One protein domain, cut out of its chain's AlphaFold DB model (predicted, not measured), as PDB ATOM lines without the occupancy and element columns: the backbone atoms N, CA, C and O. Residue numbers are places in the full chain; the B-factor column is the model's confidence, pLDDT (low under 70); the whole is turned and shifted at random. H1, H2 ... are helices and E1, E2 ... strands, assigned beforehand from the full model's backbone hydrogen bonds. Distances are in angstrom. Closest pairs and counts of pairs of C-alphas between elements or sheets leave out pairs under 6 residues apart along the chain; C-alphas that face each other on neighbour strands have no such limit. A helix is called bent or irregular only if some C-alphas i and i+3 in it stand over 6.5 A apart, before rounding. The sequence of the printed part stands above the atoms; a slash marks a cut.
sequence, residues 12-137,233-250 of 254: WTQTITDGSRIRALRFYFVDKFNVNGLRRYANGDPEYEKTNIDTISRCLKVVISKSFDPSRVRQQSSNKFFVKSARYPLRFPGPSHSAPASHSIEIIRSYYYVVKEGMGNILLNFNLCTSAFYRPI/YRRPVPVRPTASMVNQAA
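AT A GLANCE: This is residues 12 to 137 and 233 to 250 of the 254 residues of an uncharacterized protein of Byssothecium circinans (UniProt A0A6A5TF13). A long, twisted sheet of four strands makes the body, with H1 and H2 packed near the turn between E5 and E6 and H3 packed towards the other end; a hairpin of E1 and E2 is held off from this body by an extended link. The printed part has 144 residues, with three named helices and six named strands in the order E1 E2 H1 H2 E3 E4 E5 E6 H3, class mixed. The sheet E3 E4 E5 E6 is a meander, each strand the antiparallel neighbour of the one before. The whole is only just loose, close to extended, with a radius of gyration of the C-alphas of 21.6 A, and flat, spanning 64 by 50 by 24 A.

HOW THE PARTS SIT: E1, residues 12 to 18, and E2, residues 21 to 28, form an antiparallel hairpin, with N 14 and O 25 2.9 A apart, within hydrogen-bond range; residues 17 to 22 stand free. H1, residues 36 to 42, touches H2, residues 53 to 67, with residues 53 to 56 of H2 alone; the closest C-alphas, of Leu 38 and Ile 53, are 6.3 A apart. E3, residues 73 to 77, E4, residues 80 to 91, E5, residues 101 to 118, and E6, residues 121 to 134, pair within hydrogen-bond range through N 74 and O 82, 2.8 A, N 88 and O 107, 2.9 A, and N 112 and O 127, 2.9 A. H1 stands up from this sheet; its closest C-alphas to E6 are those of Ala 42 and Asn 121, 5.7 A. H2 is on it, slantwise at 35 degrees to E5 on the local plane; their closest C-alphas are those of Ser 57 and Val 115, 6.9 A. H3, residues 239 to 249, is on it at a height of 8.2 A; its closest C-alphas to E4 are those of Pro 241 and Arg 91, 5.6 A. Each O i to N i+4 pair is within hydrogen-bond range in H1 and H2, and 5 of 7 in H3, which is only just irregular: C-alphas 240 and 243 are 6.9 A apart.

IN THESE COORDINATES: E1 begins at C-alpha 12 (16.110, -1.007, 50.576). H2 measures 21.3 A, E4 25.0 A with a bend of 83 degrees at residue 85, E5 44.2 A with one of 85 degrees at residue 104, and E6 39.9 A. H3 ends at C-alpha 249 (43.618, 10.513, 86.927).

THE WHOLE: The two C-alphas farthest apart, of Trp 12 and Pro 95, are 64.6 A apart. Residues 138 to 232 are not printed; C-alphas 137 and 233 are 14.0 A apart across the cut. Of the links that are printed whole, none is long. Mean pLDDT of the printed part is 92.4; residue 97 is under 70.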
ATOM      1  N   TRP A  12      16.200  -2.304  51.228       91.25
ATOM      2  CA  TRP A  12      16.110  -1.007  50.576       91.25
ATOM      3  C   TRP A  12      17.496  -0.573  50.128       91.25
ATOM      4  O   TRP A  12      18.516  -0.914  50.737       91.25
ATOM      5  N   THR A  13      17.545   0.153  49.020       93.62
ATOM      6  CA  THR A  13      18.778   0.728  48.500       93.62
ATOM      7  C   THR A  13      18.763   2.233  48.700       93.62
ATOM      8  O   THR A  13      17.729   2.883  48.573       93.62
ATOM      9  N   GLN A  14      19.917   2.797  49.040       96.06
ATOM     10  CA  GLN A  14      20.089   4.241  49.128       96.06
ATOM     11  C   GLN A  14      21.428   4.615  48.526       96.06
ATOM     12  O   GLN A  14      22.458   4.035  48.861       96.06
ATOM     13  N   THR A  15      21.422   5.607  47.653       96.44
ATOM     14  CA  THR A  15      22.652   6.158  47.103       96.44
ATOM     15  C   THR A  15      23.109   7.313  47.983       96.44
ATOM     16  O   THR A  15      22.332   8.227  48.248       96.44
ATOM     17  N   ILE A  16      24.358   7.268  48.444       95.69
ATOM     18  CA  ILE A  16      24.986   8.357  49.196       95.69
ATOM     19  C   ILE A  16      26.189   8.908  48.432       95.69
ATOM     20  O   ILE A  16      26.875   8.179  47.710       95.69
ATOM     21  N   THR A  17      26.457  10.194  48.627       95.31
ATOM     22  CA  THR A  17      27.639  10.867  48.090       95.31
ATOM     23  C   THR A  17      28.709  10.943  49.178       95.31
ATOM     24  O   THR A  17      28.485  11.536  50.231       95.31
ATOM     25  N   ASP A  18      29.870  10.333  48.933       90.25
ATOM     26  CA  ASP A  18      31.063  10.375  49.788       90.25
ATOM     27  C   ASP A  18      32.181  11.120  49.041       90.25
ATOM     28  O   ASP A  18      32.919  10.552  48.227       90.25
ATOM     29  N   GLY A  19      32.236  12.441  49.239       91.25
ATOM     30  CA  GLY A  19      33.089  13.335  48.456       91.25
ATOM     31  C   GLY A  19      32.683  13.340  46.980       91.25
ATOM     32  O   GLY A  19      31.567  13.715  46.644       91.25
ATOM     33  N   SER A  20      33.581  12.910  46.092       91.31
ATOM     34  CA  SER A  20      33.302  12.769  44.653       91.31
ATOM     35  C   SER A  20      32.753  11.394  44.259       91.31
ATOM     36  O   SER A  20      32.471  11.152  43.086       91.31
ATOM     37  N   ARG A  21      32.638  10.457  45.208       94.75
ATOM     38  CA  ARG A  21      32.214   9.084  44.927       94.75
ATOM     39  C   ARG A  21      30.745   8.908  45.266       94.75
ATOM     40  O   ARG A  21      30.324   9.137  46.394       94.75
ATOM     41  N   ILE A  22      29.995   8.403  44.300       94.88
ATOM     42  CA  ILE A  22      28.628   7.943  44.514       94.88
ATOM     43  C   ILE A  22      28.693   6.474  44.946       94.88
ATOM     44  O   ILE A  22      29.322   5.643  44.284       94.88
ATOM     45  N   ARG A  23      28.086   6.150  46.089       96.44
ATOM     46  CA  ARG A  23      28.054   4.796  46.653       96.44
ATOM     47  C   ARG A  23      26.609   4.347  46.808       96.44
ATOM     48  O   ARG A  23      25.836   4.988  47.512       96.44
ATOM     49  N   ALA A  24      26.261   3.222  46.191       95.62
ATOM     50  CA  ALA A  24      24.991   2.556  46.443       95.62
ATOM     51  C   ALA A  24      25.113   1.685  47.701       95.62
ATOM     52  O   ALA A  24      25.898   0.737  47.736       95.62
ATOM     53  N   LEU A  25      24.341   2.013  48.732       95.75
ATOM     54  CA  LEU A  25      24.180   1.209  49.933       95.75
ATOM     55  C   LEU A  25      22.975   0.289  49.772       95.75
ATOM     56  O   LEU A  25      21.945   0.681  49.219       95.75
ATOM     57  N   ARG A  26      23.108  -0.935  50.276       94.44
ATOM     58  CA  ARG A  26      22.015  -1.899  50.393       94.44
ATOM     59  C   ARG A  26      21.825  -2.206  51.862       94.44
ATOM     60  O   ARG A  26      22.778  -2.581  52.541       94.44
ATOM     61  N   PHE A  27      20.603  -2.052  52.326       92.56
ATOM     62  CA  PHE A  27      20.222  -2.352  53.687       92.56
ATOM     63  C   PHE A  27      19.259  -3.521  53.665       92.56
ATOM     64  O   PHE A  27      18.331  -3.543  52.862       92.56
ATOM     65  N   TYR A  28      19.487  -4.471  54.557       92.56
ATOM     66  CA  TYR A  28      18.641  -5.637  54.727       92.56
ATOM     67  C   TYR A  28      18.042  -5.564  56.120       92.56
ATOM     68  O   TYR A  28      18.766  -5.365  57.099       92.56
ATOM     69  N   PHE A  29      16.726  -5.715  56.214       89.81
ATOM     70  CA  PHE A  29      16.103  -5.973  57.497       89.81
ATOM     71  C   PHE A  29      16.546  -7.362  57.972       89.81
ATOM     72  O   PHE A  29      16.267  -8.359  57.309       89.81
ATOM     73  N   VAL A  30      17.280  -7.403  59.084       88.31
ATOM     74  CA  VAL A  30      17.808  -8.653  59.646       88.31
ATOM     75  C   VAL A  30      16.807  -9.251  60.624       88.31
ATOM     76  O   VAL A  30      16.394 -10.388  60.439       88.31
ATOM     77  N   ASP A  31      16.415  -8.492  61.651       89.12
ATOM     78  CA  ASP A  31      15.569  -9.009  62.725       89.12
ATOM     79  C   ASP A  31      14.875  -7.890  63.532       89.12
ATOM     80  O   ASP A  31      15.260  -6.715  63.463       89.12
ATOM     81  N   LYS A  32      13.851  -8.263  64.308       89.19
ATOM     82  CA  LYS A  32      13.120  -7.430  65.273       89.19
ATOM     83  C   LYS A  32      13.358  -7.974  66.677       89.19
ATOM     84  O   LYS A  32      12.948  -9.080  67.004       89.19
ATOM     85  N   PHE A  33      13.929  -7.148  67.544       87.62
ATOM     86  CA  PHE A  33      14.177  -7.526  68.932       87.62
ATOM     87  C   PHE A  33      13.126  -6.929  69.867       87.62
ATOM     88  O   PHE A  33      12.878  -5.722  69.850       87.62
ATOM     89  N   ASN A  34      12.529  -7.769  70.714       89.12
ATOM     90  CA  ASN A  34      11.621  -7.322  71.763       89.12
ATOM     91  C   ASN A  34      12.421  -6.853  72.987       89.12
ATOM     92  O   ASN A  34      12.952  -7.663  73.745       89.12
ATOM     93  N   VAL A  35      12.462  -5.539  73.213       87.81
ATOM     94  CA  VAL A  35      13.157  -4.938  74.364       87.81
ATOM     95  C   VAL A  35      12.579  -5.370  75.715       87.81
ATOM     96  O   VAL A  35      13.305  -5.375  76.707       87.81
ATOM     97  N   ASN A  36      11.314  -5.810  75.763       89.94
ATOM     98  CA  ASN A  36      10.725  -6.357  76.988       89.94
ATOM     99  C   ASN A  36      11.405  -7.661  77.420       89.94
ATOM    100  O   ASN A  36      11.406  -7.960  78.612       89.94
ATOM    101  N   GLY A  37      12.033  -8.395  76.492       89.25
ATOM    102  CA  GLY A  37      12.802  -9.595  76.816       89.25
ATOM    103  C   GLY A  37      13.971  -9.303  77.756       89.25
ATOM    104  O   GLY A  37      14.217 -10.074  78.674       89.25
ATOM    105  N   LEU A  38      14.618  -8.138  77.617       89.50
ATOM    106  CA  LEU A  38      15.690  -7.714  78.524       89.50
ATOM    107  C   LEU A  38      15.171  -7.457  79.946       89.50
ATOM    108  O   LEU A  38      15.829  -7.810  80.918       89.50
ATOM    109  N   ARG A  39      13.971  -6.875  80.073       90.75
ATOM    110  CA  ARG A  39      13.324  -6.634  81.373       90.75
ATOM    111  C   ARG A  39      12.881  -7.938  82.035       90.75
ATOM    112  O   ARG A  39      13.074  -8.099  83.234       90.75
ATOM    113  N   ARG A  40      12.293  -8.857  81.265       93.44
ATOM    114  CA  ARG A  40      11.880 -10.186  81.749       93.44
ATOM    115  C   ARG A  40      13.085 -11.004  82.208       93.44
ATOM    116  O   ARG A  40      13.071 -11.510  83.322       93.44
ATOM    117  N   TYR A  41      14.154 -11.007  81.412       92.81
ATOM    118  CA  TYR A  41      15.425 -11.625  81.780       92.81
ATOM    119  C   TYR A  41      16.012 -11.030  83.067       92.81
ATOM    120  O   TYR A  41      16.341 -11.770  83.986       92.81
ATOM    121  N   ALA A  42      16.073  -9.696  83.184       92.31
ATOM    122  CA  ALA A  42      16.550  -9.043  84.405       92.31
ATOM    123  C   ALA A  42      15.715  -9.435  85.639       92.31
ATOM    124  O   ALA A  42      16.262  -9.592  86.724       92.31
ATOM    125  N   ASN A  43      14.407  -9.658  85.479       94.00
ATOM    126  CA  ASN A  43      13.515 -10.117  86.548       94.00
ATOM    127  C   ASN A  43      13.650 -11.615  86.897       94.00
ATOM    128  O   ASN A  43      12.909 -12.088  87.755       94.00
ATOM    129  N   GLY A  44      14.566 -12.355  86.262       93.06
ATOM    130  CA  GLY A  44      14.781 -13.779  86.530       93.06
ATOM    131  C   GLY A  44      13.722 -14.699  85.918       93.06
ATOM    132  O   GLY A  44      13.510 -15.793  86.429       93.06
ATOM    133  N   ASP A  45      13.039 -14.263  84.857       94.94
ATOM    134  CA  ASP A  45      12.054 -15.086  84.151       94.94
ATOM    135  C   ASP A  45      12.754 -16.232  83.382       94.94
ATOM    136  O   ASP A  45      13.500 -15.952  82.430       94.94
ATOM    137  N   PRO A  46      12.545 -17.511  83.760       93.94
ATOM    138  CA  PRO A  46      13.262 -18.643  83.175       93.94
ATOM    139  C   PRO A  46      12.937 -18.852  81.690       93.94
ATOM    140  O   PRO A  46      13.767 -19.378  80.947       93.94
ATOM    141  N   GLU A  47      11.777 -18.392  81.205       93.81
ATOM    142  CA  GLU A  47      11.430 -18.494  79.781       93.81
ATOM    143  C   GLU A  47      12.359 -17.647  78.897       93.81
ATOM    144  O   GLU A  47      12.552 -17.937  77.711       93.81
ATOM    145  N   TYR A  48      12.980 -16.618  79.478       91.19
ATOM    146  CA  TYR A  48      13.822 -15.668  78.764       91.19
ATOM    147  C   TYR A  48      15.316 -15.981  78.858       91.19
ATOM    148  O   TYR A  48      16.100 -15.274  78.226       91.19
ATOM    149  N   GLU A  49      15.723 -17.059  79.536       87.69
ATOM    150  CA  GLU A  49      17.128 -17.489  79.618       87.69
ATOM    151  C   GLU A  49      17.724 -17.803  78.232       87.69
ATOM    152  O   GLU A  49      18.896 -17.542  77.969       87.69
ATOM    153  N   LYS A  50      16.889 -18.279  77.296       89.44
ATOM    154  CA  LYS A  50      17.277 -18.563  75.901       89.44
ATOM    155  C   LYS A  50      17.279 -17.330  74.991       89.44
ATOM    156  O   LYS A  50      17.654 -17.429  73.823       89.44
ATOM    157  N   THR A  51      16.824 -16.177  75.483       87.81
ATOM    158  CA  THR A  51      16.786 -14.947  74.682       87.81
ATOM    159  C   THR A  51      18.211 -14.491  74.380       87.81
ATOM    160  O   THR A  51      19.089 -14.540  75.234       87.81
ATOM    161  N   ASN A  52      18.459 -13.984  73.170       90.12
ATOM    162  CA  ASN A  52      19.763 -13.433  72.794       90.12
ATOM    163  C   ASN A  52      19.975 -12.031  73.402       90.12
ATOM    164  O   ASN A  52      19.947 -11.007  72.707       90.12
ATOM    165  N   ILE A  53      20.157 -11.992  74.722       90.44
ATOM    166  CA  ILE A  53      20.336 -10.776  75.524       90.44
ATOM    167  C   ILE A  53      21.531  -9.955  75.037       90.44
ATOM    168  O   ILE A  53      21.429  -8.733  74.925       90.44
ATOM    169  N   ASP A  54      22.613 -10.611  74.617       89.62
ATOM    170  CA  ASP A  54      23.791  -9.950  74.054       89.62
ATOM    171  C   ASP A  54      23.458  -9.052  72.862       89.62
ATOM    172  O   ASP A  54      24.020  -7.960  72.712       89.62
ATOM    173  N   THR A  55      22.554  -9.499  71.992       91.56
ATOM    174  CA  THR A  55      22.164  -8.725  70.811       91.56
ATOM    175  C   THR A  55      21.323  -7.518  71.207       91.56
ATOM    176  O   THR A  55      21.603  -6.410  70.742       91.56
ATOM    177  N   ILE A  56      20.387  -7.683  72.147       91.12
ATOM    178  CA  ILE A  56      19.600  -6.568  72.696       91.12
ATOM    179  C   ILE A  56      20.524  -5.555  73.396       91.12
ATOM    180  O   ILE A  56      20.423  -4.348  73.156       91.12
ATOM    181  N   SER A  57      21.489  -6.032  74.185       89.94
ATOM    182  CA  SER A  57      22.499  -5.215  74.868       89.94
ATOM    183  C   SER A  57      23.383  -4.448  73.873       89.94
ATOM    184  O   SER A  57      23.659  -3.257  74.057       89.94
ATOM    185  N   ARG A  58      23.779  -5.069  72.751       90.31
ATOM    186  CA  ARG A  58      24.482  -4.385  71.647       90.31
ATOM    187  C   ARG A  58      23.621  -3.302  70.993       90.31
ATOM    188  O   ARG A  58      24.133  -2.203  70.767       90.31
ATOM    189  N   CYS A  59      22.340  -3.564  70.733       91.25
ATOM    190  CA  CYS A  59      21.410  -2.557  70.209       91.25
ATOM    191  C   CYS A  59      21.288  -1.365  71.166       91.25
ATOM    192  O   CYS A  59      21.426  -0.217  70.739       91.25
ATOM    193  N   LEU A  60      21.131  -1.625  72.467       91.19
ATOM    194  CA  LEU A  60      21.068  -0.579  73.484       91.19
ATOM    195  C   LEU A  60      22.361   0.249  73.532       91.19
ATOM    196  O   LEU A  60      22.304   1.477  73.587       91.19
ATOM    197  N   LYS A  61      23.534  -0.391  73.423       91.25
ATOM    198  CA  LYS A  61      24.822   0.317  73.325       91.25
ATOM    199  C   LYS A  61      24.858   1.261  72.123       91.25
ATOM    200  O   LYS A  61      25.370   2.366  72.268       91.25
ATOM    201  N   VAL A  62      24.308   0.879  70.969       92.44
ATOM    202  CA  VAL A  62      24.230   1.775  69.800       92.44
ATOM    203  C   VAL A  62      23.324   2.973  70.087       92.44
ATOM    204  O   VAL A  62      23.730   4.100  69.813       92.44
ATOM    205  N   VAL A  63      22.145   2.754  70.678       93.50
ATOM    206  CA  VAL A  63      21.207   3.836  71.028       93.50
ATOM    207  C   VAL A  63      21.849   4.824  72.006       93.50
ATOM    208  O   VAL A  63      21.884   6.021  71.726       93.50
ATOM    209  N   ILE A  64      22.448   4.329  73.094       94.06
ATOM    210  CA  ILE A  64      23.157   5.163  74.078       94.06
ATOM    211  C   ILE A  64      24.331   5.899  73.418       94.06
ATOM    212  O   ILE A  64      24.531   7.086  73.640       94.06
ATOM    213  N   SER A  65      25.098   5.239  72.547       94.00
ATOM    214  CA  SER A  65      26.196   5.893  71.825       94.00
ATOM    215  C   SER A  65      25.738   7.067  70.964       94.00
ATOM    216  O   SER A  65      26.486   8.030  70.799       94.00
ATOM    217  N   LYS A  66      24.536   6.977  70.387       94.50
ATOM    218  CA  LYS A  66      23.968   8.009  69.513       94.50
ATOM    219  C   LYS A  66      23.351   9.177  70.275       94.50
ATOM    220  O   LYS A  66      23.177  10.225  69.662       94.50
ATOM    221  N   SER A  67      23.061   9.035  71.570       95.19
ATOM    222  CA  SER A  67      22.552  10.144  72.387       95.19
ATOM    223  C   SER A  67      23.642  11.129  72.821       95.19
ATOM    224  O   SER A  67      23.327  12.238  73.248       95.19
ATOM    225  N   PHE A  68      24.925  10.771  72.695       95.25
ATOM    226  CA  PHE A  68      26.017  11.692  72.996       95.25
ATOM    227  C   PHE A  68      26.242  12.702  71.875       95.25
ATOM    228  O   PHE A  68      26.391  12.336  70.712       95.25
ATOM    229  N   ASP A  69      26.375  13.972  72.258       96.81
ATOM    230  CA  ASP A  69      26.640  15.078  71.342       96.81
ATOM    231  C   ASP A  69      28.043  14.969  70.695       96.81
ATOM    232  O   ASP A  69      29.062  15.195  71.372       96.81
ATOM    233  N   PRO A  70      28.137  14.698  69.376       95.38
ATOM    234  CA  PRO A  70      29.414  14.592  68.669       95.38
ATOM    235  C   PRO A  70      30.203  15.905  68.641       95.38
ATOM    236  O   PRO A  70      31.404  15.897  68.348       95.38
ATOM    237  N   SER A  71      29.562  17.044  68.922       96.56
ATOM    238  CA  SER A  71      30.218  18.343  69.041       96.56
ATOM    239  C   SER A  71      31.059  18.423  70.320       96.56
ATOM    240  O   SER A  71      32.175  18.944  70.262       96.56
ATOM    241  N   ARG A  72      30.614  17.792  71.417       97.62
ATOM    242  CA  ARG A  72      31.249  17.835  72.749       97.62
ATOM    243  C   ARG A  72      32.182  16.666  73.030       97.62
ATOM    244  O   ARG A  72      33.160  16.834  73.765       97.62
ATOM    245  N   VAL A  73      31.923  15.502  72.438       97.31
ATOM    246  CA  VAL A  73      32.730  14.296  72.669       97.31
ATOM    247  C   VAL A  73      33.299  13.705  71.387       97.31
ATOM    248  O   VAL A  73      32.791  13.904  70.287       97.31
ATOM    249  N   ARG A  74      34.404  12.973  71.522       96.81
ATOM    250  CA  ARG A  74      34.992  12.155  70.465       96.81
ATOM    251  C   ARG A  74      34.846  10.688  70.838       96.81
ATOM    252  O   ARG A  74      35.448  10.229  71.805       96.81
ATOM    253  N   GLN A  75      34.082   9.952  70.043       96.50
ATOM    254  CA  GLN A  75      33.945   8.510  70.190       96.50
ATOM    255  C   GLN A  75      35.239   7.796  69.755       96.50
ATOM    256  O   GLN A  75      35.741   8.045  68.656       96.50
ATOM    257  N   GLN A  76      35.783   6.930  70.616       95.00
ATOM    258  CA  GLN A  76      36.906   6.037  70.286       95.00
ATOM    259  C   GLN A  76      36.414   4.623  69.950       95.00
ATOM    260  O   GLN A  76      36.939   3.994  69.034       95.00
ATOM    261  N   SER A  77      35.432   4.125  70.702       92.56
ATOM    262  CA  SER A  77      34.802   2.810  70.525       92.56
ATOM    263  C   SER A  77      33.287   2.922  70.713       92.56
ATOM    264  O   SER A  77      32.769   3.994  71.016       92.56
ATOM    265  N   SER A  78      32.562   1.809  70.598       89.12
ATOM    266  CA  SER A  78      31.110   1.745  70.829       89.12
ATOM    267  C   SER A  78      30.662   2.106  72.249       89.12
ATOM    268  O   SER A  78      29.470   2.185  72.494       89.12
ATOM    269  N   ASN A  79      31.573   2.285  73.202       94.94
ATOM    270  CA  ASN A  79      31.211   2.602  74.579       94.94
ATOM    271  C   ASN A  79      32.178   3.568  75.272       94.94
ATOM    272  O   ASN A  79      32.012   3.801  76.463       94.94
ATOM    273  N   LYS A  80      33.177   4.117  74.564       96.81
ATOM    274  CA  LYS A  80      34.221   4.984  75.127       96.81
ATOM    275  C   LYS A  80      34.306   6.319  74.396       96.81
ATOM    276  O   LYS A  80      34.482   6.361  73.174       96.81
ATOM    277  N   PHE A  81      34.240   7.400  75.168       97.81
ATOM    278  CA  PHE A  81      34.085   8.766  74.675       97.81
ATOM    279  C   PHE A  81      35.045   9.707  75.395       97.81
ATOM    280  O   PHE A  81      35.117   9.709  76.619       97.81
ATOM    281  N   PHE A  82      35.767  10.528  74.636       98.00
ATOM    282  CA  PHE A  82      36.673  11.552  75.159       98.00
ATOM    283  C   PHE A  82      36.011  12.917  75.106       98.00
ATOM    284  O   PHE A  82      35.502  13.318  74.059       98.00
ATOM    285  N   VAL A  83      36.044  13.649  76.214       97.75
ATOM    286  CA  VAL A  83      35.438  14.978  76.304       97.75
ATOM    287  C   VAL A  83      36.398  15.990  75.692       97.75
ATOM    288  O   VAL A  83      37.518  16.164  76.170       97.75
ATOM    289  N   LYS A  84      35.977  16.667  74.617       97.19
ATOM    290  CA  LYS A  84      36.880  17.506  73.815       97.19
ATOM    291  C   LYS A  84      37.450  18.695  74.587       97.19
ATOM    292  O   LYS A  84      38.553  19.120  74.250       97.19
ATOM    293  N   SER A  85      36.721  19.206  75.581       97.00
ATOM    294  CA  SER A  85      37.144  20.309  76.455       97.00
ATOM    295  C   SER A  85      37.964  19.857  77.668       97.00
ATOM    296  O   SER A  85      38.680  20.667  78.243       97.00
ATOM    297  N   ALA A  86      37.913  18.579  78.055       96.69
ATOM    298  CA  ALA A  86      38.582  18.072  79.255       96.69
ATOM    299  C   ALA A  86      40.020  17.623  78.949       96.69
ATOM    300  O   ALA A  86      40.383  16.452  79.119       96.69
ATOM    301  N   ARG A  87      40.822  18.564  78.446       96.88
ATOM    302  CA  ARG A  87      42.216  18.342  78.055       96.88
ATOM    303  C   ARG A  87      43.164  18.980  79.051       96.88
ATOM    304  O   ARG A  87      42.919  20.092  79.510       96.88
ATOM    305  N   TYR A  88      44.275  18.309  79.322       95.88
ATOM    306  CA  TYR A  88      45.291  18.798  80.244       95.88
ATOM    307  C   TYR A  88      46.688  18.561  79.669       95.88
ATOM    308  O   TYR A  88      46.988  17.441  79.249       95.88
ATOM    309  N   PRO A  89      47.573  19.569  79.651       93.38
ATOM    310  CA  PRO A  89      48.957  19.346  79.264       93.38
ATOM    311  C   PRO A  89      49.635  18.404  80.267       93.38
ATOM    312  O   PRO A  89      49.500  18.580  81.477       93.38
ATOM    313  N   LEU A  90      50.391  17.425  79.767       92.06
ATOM    314  CA  LEU A  90      51.249  16.595  80.615       92.06
ATOM    315  C   LEU A  90      52.457  17.414  81.039       92.06
ATOM    316  O   LEU A  90      53.213  17.833  80.174       92.06
ATOM    317  N   ARG A  91      52.651  17.659  82.333       92.06
ATOM    318  CA  ARG A  91      53.790  18.454  82.816       92.06
ATOM    319  C   ARG A  91      54.950  17.559  83.218       92.06
ATOM    320  O   ARG A  91      54.744  16.459  83.730       92.06
ATOM    321  N   PHE A  92      56.166  18.033  82.972       87.31
ATOM    322  CA  PHE A  92      57.352  17.406  83.538       87.31
ATOM    323  C   PHE A  92      57.415  17.686  85.049       87.31
ATOM    324  O   PHE A  92      56.914  18.719  85.495       87.31
ATOM    325  N   PRO A  93      57.984  16.772  85.847       83.50
ATOM    326  CA  PRO A  93      58.180  16.996  87.265       83.50
ATOM    327  C   PRO A  93      59.214  18.109  87.436       83.50
ATOM    328  O   PRO A  93      60.237  18.132  86.751       83.50
ATOM    329  N   GLY A  94      58.923  19.039  88.334       81.50
ATOM    330  CA  GLY A  94      59.795  20.150  88.680       81.50
ATOM    331  C   GLY A  94      59.364  20.749  90.018       81.50
ATOM    332  O   GLY A  94      58.223  20.534  90.433       81.50
ATOM    333  N   PRO A  95      60.257  21.483  90.697       74.56
ATOM    334  CA  PRO A  95      60.020  22.012  92.042       74.56
ATOM    335  C   PRO A  95      58.927  23.095  92.105       74.56
ATOM    336  O   PRO A  95      58.566  23.542  93.187       74.56
ATOM    337  N   SER A  96      58.376  23.519  90.967       71.81
ATOM    338  CA  SER A  96      57.397  24.598  90.878       71.81
ATOM    339  C   SER A  96      56.240  24.262  89.929       71.81
ATOM    340  O   SER A  96      56.377  23.510  88.960       71.81
ATOM    341  N   HIS A  97      55.098  24.929  90.133       68.69
ATOM    342  CA  HIS A  97      53.970  24.934  89.189       68.69
ATOM    343  C   HIS A  97      54.330  25.468  87.783       68.69
ATOM    344  O   HIS A  97      53.525  25.350  86.854       68.69
ATOM    345  N   SER A  98      55.536  26.020  87.601       78.81
ATOM    346  CA  SER A  98      56.061  26.490  86.316       78.81
ATOM    347  C   SER A  98      56.787  25.415  85.501       78.81
ATOM    348  O   SER A  98      57.272  25.726  84.414       78.81
ATOM    349  N   ALA A  99      56.831  24.155  85.958       81.88
ATOM    350  CA  ALA A  99      57.446  23.087  85.178       81.88
ATOM    351  C   ALA A  99      56.835  23.006  83.759       81.88
ATOM    352  O   ALA A  99      55.599  23.074  83.607       81.88
ATOM    353  N   PRO A 100      57.682  22.883  82.716       87.38
ATOM    354  CA  PRO A 100      57.231  22.978  81.340       87.38
ATOM    355  C   PRO A 100      56.242  21.858  81.014       87.38
ATOM    356  O   PRO A 100      56.363  20.710  81.455       87.38
ATOM    357  N   ALA A 101      55.226  22.209  80.235       88.81
ATOM    358  CA  ALA A 101      54.325  21.235  79.650       88.81
ATOM    359  C   ALA A 101      55.035  20.469  78.533       88.81
ATOM    360  O   ALA A 101      55.835  21.021  77.783       88.81
ATOM    361  N   SER A 102      54.665  19.209  78.361       89.31
ATOM    362  CA  SER A 102      55.001  18.453  77.174       89.31
ATOM    363  C   SER A 102      54.440  19.153  75.940       89.31
ATOM    364  O   SER A 102      53.253  19.507  75.855       89.31
ATOM    365  N   HIS A 103      55.323  19.338  74.966       87.38
ATOM    366  CA  HIS A 103      54.982  19.932  73.687       87.38
ATOM    367  C   HIS A 103      54.157  18.978  72.819       87.38
ATOM    368  O   HIS A 103      53.285  19.431  72.084       87.38
ATOM    369  N   SER A 104      54.376  17.664  72.927       89.50
ATOM    370  CA  SER A 104      53.837  16.681  71.979       89.50
ATOM    371  C   SER A 104      52.697  15.827  72.521       89.50
ATOM    372  O   SER A 104      51.932  15.295  71.718       89.50
ATOM    373  N   ILE A 105      52.543  15.699  73.843       93.56
ATOM    374  CA  ILE A 105      51.506  14.858  74.456       93.56
ATOM    375  C   ILE A 105      50.646  15.625  75.465       93.56
ATOM    376  O   ILE A 105      51.122  16.467  76.224       93.56
ATOM    377  N   GLU A 106      49.356  15.319  75.464       96.00
ATOM    378  CA  GLU A 106      48.362  15.821  76.407       96.00
ATOM    379  C   GLU A 106      47.515  14.672  76.949       96.00
ATOM    380  O   GLU A 106      47.432  13.591  76.368       96.00
ATOM    381  N   ILE A 107      46.870  14.919  78.075       97.19
ATOM    382  CA  ILE A 107      45.830  14.070  78.626       97.19
ATOM    383  C   ILE A 107      44.486  14.540  78.090       97.19
ATOM    384  O   ILE A 107      44.206  15.738  78.082       97.19
ATOM    385  N   ILE A 108      43.616  13.594  77.747       97.81
ATOM    386  CA  ILE A 108      42.192  13.869  77.566       97.81
ATOM    387  C   ILE A 108      41.403  12.943  78.487       97.81
ATOM    388  O   ILE A 108      41.616  11.724  78.489       97.81
ATOM    389  N   ARG A 109      40.491  13.523  79.276       97.12
ATOM    390  CA  ARG A 109      39.557  12.744  80.092       97.12
ATOM    391  C   ARG A 109      38.462  12.144  79.226       97.12
ATOM    392  O   ARG A 109      37.974  12.741  78.261       97.12
ATOM    393  N   SER A 110      38.070  10.949  79.603       97.31
ATOM    394  CA  SER A 110      37.022  10.183  78.965       97.31
ATOM    395  C   SER A 110      36.132   9.532  79.999       97.31
ATOM    396  O   SER A 110      36.415   9.486  81.195       97.31
ATOM    397  N   TYR A 111      35.041   8.996  79.494       96.88
ATOM    398  CA  TYR A 111      34.242   8.024  80.195       96.88
ATOM    399  C   TYR A 111      34.006   6.840  79.265       96.88
ATOM    400  O   TYR A 111      34.027   6.964  78.033       96.88
ATOM    401  N   TYR A 112      33.795   5.679  79.860       97.06
ATOM    402  CA  TYR A 112      33.189   4.559  79.171       97.06
ATOM    403  C   TYR A 112      32.020   4.032  79.981       97.06
ATOM    404  O   TYR A 112      31.987   4.189  81.201       97.06
ATOM    405  N   TYR A 113      31.066   3.415  79.300       96.88
ATOM    406  CA  TYR A 113      29.950   2.768  79.968       96.88
ATOM    407  C   TYR A 113      29.901   1.273  79.682       96.88
ATOM    408  O   TYR A 113      30.382   0.782  78.654       96.88
ATOM    409  N   VAL A 114      29.304   0.545  80.615       95.38
ATOM    410  CA  VAL A 114      28.974  -0.870  80.475       95.38
ATOM    411  C   VAL A 114      27.513  -1.034  80.862       95.38
ATOM    412  O   VAL A 114      27.100  -0.590  81.928       95.38
ATOM    413  N   VAL A 115      26.744  -1.658  79.976       92.69
ATOM    414  CA  VAL A 115      25.398  -2.143  80.291       92.69
ATOM    415  C   VAL A 115      25.572  -3.504  80.950       92.69
ATOM    416  O   VAL A 115      26.267  -4.349  80.381       92.69
ATOM    417  N   LYS A 116      24.999  -3.680  82.138       91.56
ATOM    418  CA  LYS A 116      24.939  -4.955  82.850       91.56
ATOM    419  C   LYS A 116      23.498  -5.260  83.223       91.56
ATOM    420  O   LYS A 116      22.787  -4.395  83.728       91.56
ATOM    421  N   GLU A 117      23.100  -6.494  83.024       89.50
ATOM    422  CA  GLU A 117      21.848  -7.041  83.503       89.50
ATOM    423  C   GLU A 117      22.040  -7.419  84.981       89.50
ATOM    424  O   GLU A 117      22.897  -8.233  85.322       89.50
ATOM    425  N   GLY A 118      21.320  -6.749  85.878       88.25
ATOM    426  CA  GLY A 118      21.266  -7.073  87.301       88.25
ATOM    427  C   GLY A 118      19.915  -7.686  87.661       88.25
ATOM    428  O   GLY A 118      18.944  -7.551  86.917       88.25
ATOM    429  N   MET A 119      19.830  -8.331  88.824       89.56
ATOM    430  CA  MET A 119      18.556  -8.859  89.321       89.56
ATOM    431  C   MET A 119      17.547  -7.712  89.511       89.56
ATOM    432  O   MET A 119      17.772  -6.782  90.286       89.56
ATOM    433  N   GLY A 120      16.460  -7.762  88.747       91.12
ATOM    434  CA  GLY A 120      15.372  -6.787  88.700       91.12
ATOM    435  C   GLY A 120      15.659  -5.495  87.927       91.12
ATOM    436  O   GLY A 120      14.745  -4.693  87.755       91.12
ATOM    437  N   ASN A 121      16.891  -5.253  87.459       92.88
ATOM    438  CA  ASN A 121      17.287  -3.953  86.901       92.88
ATOM    439  C   ASN A 121      18.315  -4.064  85.767       92.88
ATOM    440  O   ASN A 121      19.186  -4.926  85.769       92.88
ATOM    441  N   ILE A 122      18.291  -3.112  84.833       90.81
ATOM    442  CA  ILE A 122      19.370  -2.928  83.853       90.81
ATOM    443  C   ILE A 122      20.264  -1.802  84.364       90.81
ATOM    444  O   ILE A 122      19.834  -0.656  84.484       90.81
ATOM    445  N   LEU A 123      21.512  -2.126  84.671       93.81
ATOM    446  CA  LEU A 123      22.482  -1.193  85.221       93.81
ATOM    447  C   LEU A 123      23.324  -0.587  84.101       93.81
ATOM    448  O   LEU A 123      23.924  -1.294  83.289       93.81
ATOM    449  N   LEU A 124      23.422   0.740  84.097       95.12
ATOM    450  CA  LEU A 124      24.336   1.476  83.233       95.12
ATOM    451  C   LEU A 124      25.501   2.001  84.073       95.12
ATOM    452  O   LEU A 124      25.398   3.029  84.736       95.12
ATOM    453  N   ASN A 125      26.614   1.276  84.056       96.12
ATOM    454  CA  ASN A 125      27.796   1.635  84.826       96.12
ATOM    455  C   ASN A 125      28.683   2.591  84.019       96.12
ATOM    456  O   ASN A 125      29.244   2.185  82.999       96.12
ATOM    457  N   PHE A 126      28.840   3.827  84.495       95.81
ATOM    458  CA  PHE A 126      29.771   4.811  83.947       95.81
ATOM    459  C   PHE A 126      31.083   4.817  84.719       95.81
ATOM    460  O   PHE A 126      31.111   4.986  85.932       95.81
ATOM    461  N   ASN A 127      32.184   4.716  83.984       95.94
ATOM    462  CA  ASN A 127      33.523   4.760  84.541       95.94
ATOM    463  C   ASN A 127      34.293   5.906  83.901       95.94
ATOM    464  O   ASN A 127      34.362   6.019  82.673       95.94
ATOM    465  N   LEU A 128      34.897   6.746  84.737       96.12
ATOM    466  CA  LEU A 128      35.847   7.746  84.278       96.12
ATOM    467  C   LEU A 128      37.141   7.054  83.860       96.12
ATOM    468  O   LEU A 128      37.598   6.094  84.476       96.12
ATOM    469  N   CYS A 129      37.755   7.554  82.800       95.94
ATOM    470  CA  CYS A 129      39.079   7.124  82.401       95.94
ATOM    471  C   CYS A 129      39.864   8.299  81.830       95.94
ATOM    472  O   CYS A 129      39.341   9.369  81.526       95.94
ATOM    473  N   THR A 130      41.171   8.116  81.759       96.75
ATOM    474  CA  THR A 130      42.097   9.145  81.310       96.75
ATOM    475  C   THR A 130      43.079   8.483  80.359       96.75
ATOM    476  O   THR A 130      43.524   7.360  80.601       96.75
ATOM    477  N   SER A 131      43.389   9.115  79.230       97.25
ATOM    478  CA  SER A 131      44.381   8.574  78.294       97.25
ATOM    479  C   SER A 131      45.242   9.681  77.709       97.25
ATOM    480  O   SER A 131      44.816  10.834  77.624       97.25
ATOM    481  N   ALA A 132      46.460   9.314  77.319       96.69
ATOM    482  CA  ALA A 132      47.389  10.207  76.651       96.69
ATOM    483  C   ALA A 132      47.103  10.263  75.142       96.69
ATOM    484  O   ALA A 132      46.817   9.253  74.491       96.69
ATOM    485  N   PHE A 133      47.206  11.461  74.584       96.88
ATOM    486  CA  PHE A 133      47.018  11.771  73.175       96.88
ATOM    487  C   PHE A 133      48.173  12.624  72.686       96.88
ATOM    488  O   PHE A 133      48.755  13.393  73.449       96.88
ATOM    489  N   TYR A 134      48.467  12.536  71.395       94.19
ATOM    490  CA  TYR A 134      49.305  13.541  70.771       94.19
ATOM    491  C   TYR A 134      48.558  14.872  70.686       94.19
ATOM    492  O   TYR A 134      47.382  14.926  70.307       94.19
ATOM    493  N   ARG A 135      49.260  15.956  71.012       92.56
ATOM    494  CA  ARG A 135      48.756  17.312  70.818       92.56
ATOM    495  C   ARG A 135      48.674  17.595  69.321       92.56
ATOM    496  O   ARG A 135      49.571  17.191  68.580       92.56
ATOM    497  N   PRO A 136      47.649  18.320  68.853       89.62
ATOM    498  CA  PRO A 136      47.552  18.716  67.457       89.62
ATOM    499  C   PRO A 136      48.489  19.902  67.185       89.62
ATOM    500  O   PRO A 136      48.029  21.010  66.893       89.62
ATOM    501  N   ILE A 137      49.793  19.673  67.322       87.00
ATOM    502  CA  ILE A 137      50.863  20.627  67.030       87.00
ATOM    503  C   ILE A 137      51.350  20.458  65.591       87.00
ATOM    504  O   ILE A 137      51.145  19.413  64.963       87.00
ATOM    505  N   TYR A 233      48.135   8.182  72.103       94.31
ATOM    506  CA  TYR A 233      49.508   7.801  72.377       94.31
ATOM    507  C   TYR A 233      49.534   6.343  72.854       94.31
ATOM    508  O   TYR A 233      49.148   6.039  73.978       94.31
ATOM    509  N   ARG A 234      49.924   5.416  71.968       91.81
ATOM    510  CA  ARG A 234      49.895   3.962  72.240       91.81
ATOM    511  C   ARG A 234      51.153   3.417  72.921       91.81
ATOM    512  O   ARG A 234      51.165   2.256  73.311       91.81
ATOM    513  N   ARG A 235      52.221   4.212  73.001       91.69
ATOM    514  CA  ARG A 235      53.469   3.813  73.663       91.69
ATOM    515  C   ARG A 235      53.342   4.028  75.179       91.69
ATOM    516  O   ARG A 235      52.487   4.814  75.595       91.69
ATOM    517  N   PRO A 236      54.176   3.375  76.003       94.00
ATOM    518  CA  PRO A 236      54.280   3.714  77.416       94.00
ATOM    519  C   PRO A 236      54.563   5.206  77.585       94.00
ATOM    520  O   PRO A 236      55.430   5.757  76.903       94.00
ATOM    521  N   VAL A 237      53.809   5.868  78.463       92.31
ATOM    522  CA  VAL A 237      54.032   7.287  78.760       92.31
ATOM    523  C   VAL A 237      55.445   7.437  79.334       92.31
ATOM    524  O   VAL A 237      55.813   6.653  80.212       92.31
ATOM    525  N   PRO A 238      56.256   8.397  78.848       88.81
ATOM    526  CA  PRO A 238      57.601   8.590  79.372       88.81
ATOM    527  C   PRO A 238      57.577   8.799  80.890       88.81
ATOM    528  O   PRO A 238      56.709   9.505  81.395       88.81
ATOM    529  N   VAL A 239      58.557   8.235  81.605       91.81
ATOM    530  CA  VAL A 239      58.584   8.204  83.084       91.81
ATOM    531  C   VAL A 239      58.388   9.587  83.703       91.81
ATOM    532  O   VAL A 239      57.635   9.733  84.661       91.81
ATOM    533  N   ARG A 240      59.017  10.621  83.125       89.00
ATOM    534  CA  ARG A 240      58.947  11.996  83.639       89.00
ATOM    535  C   ARG A 240      57.487  12.496  83.755       89.00
ATOM    536  O   ARG A 240      57.049  12.748  84.872       89.00
ATOM    537  N   PRO A 241      56.690  12.615  82.674       91.25
ATOM    538  CA  PRO A 241      55.299  13.071  82.763       91.25
ATOM    539  C   PRO A 241      54.314  12.081  83.415       91.25
ATOM    540  O   PRO A 241      53.162  12.458  83.641       91.25
ATOM    541  N   THR A 242      54.711  10.844  83.736       94.44
ATOM    542  CA  THR A 242      53.810   9.841  84.336       94.44
ATOM    543  C   THR A 242      53.191  10.322  85.647       94.44
ATOM    544  O   THR A 242      51.985  10.168  85.831       94.44
ATOM    545  N   ALA A 243      53.958  10.989  86.516       92.38
ATOM    546  CA  ALA A 243      53.428  11.551  87.761       92.38
ATOM    547  C   ALA A 243      52.302  12.571  87.498       92.38
ATOM    548  O   ALA A 243      51.253  12.532  88.138       92.38
ATOM    549  N   SER A 244      52.467  13.430  86.484       92.75
ATOM    550  CA  SER A 244      51.419  14.370  86.066       92.75
ATOM    551  C   SER A 244      50.169  13.649  85.557       92.75
ATOM    552  O   SER A 244      49.068  14.157  85.758       92.75
ATOM    553  N   MET A 245      50.311  12.497  84.896       95.06
ATOM    554  CA  MET A 245      49.169  11.691  84.459       95.06
ATOM    555  C   MET A 245      48.432  11.060  85.632       95.06
ATOM    556  O   MET A 245      47.206  11.162  85.696       95.06
ATOM    557  N   VAL A 246      49.172  10.469  86.570       95.12
ATOM    558  CA  VAL A 246      48.609   9.868  87.782       95.12
ATOM    559  C   VAL A 246      47.863  10.920  88.592       95.12
ATOM    560  O   VAL A 246      46.695  10.714  88.879       95.12
ATOM    561  N   ASN A 247      48.443  12.095  88.839       93.00
ATOM    562  CA  ASN A 247      47.788  13.165  89.608       93.00
ATOM    563  C   ASN A 247      46.508  13.710  88.946       93.00
ATOM    564  O   ASN A 247      45.619  14.246  89.612       93.00
ATOM    565  N   GLN A 248      46.408  13.613  87.618       92.88
ATOM    566  CA  GLN A 248      45.200  14.015  86.899       92.88
ATOM    567  C   GLN A 248      44.115  12.940  86.899       92.88
ATOM    568  O   GLN A 248      42.933  13.299  86.867       92.88
ATOM    569  N   ALA A 249      44.512  11.666  86.911       94.00
ATOM    570  CA  ALA A 249      43.618  10.513  86.927       94.00
ATOM    571  C   ALA A 249      43.151  10.149  88.346       94.00
ATOM    572  O   ALA A 249      41.986   9.814  88.534       94.00
ATOM    573  N   ALA A 250      44.040  10.248  89.332       93.75
ATOM    574  CA  ALA A 250      43.766  10.027  90.741       93.75
ATOM    575  C   ALA A 250      42.986  11.224  91.285       93.75
ATOM    576  O   ALA A 250      43.534  12.295  91.559       93.75
TER     577      ALA A 250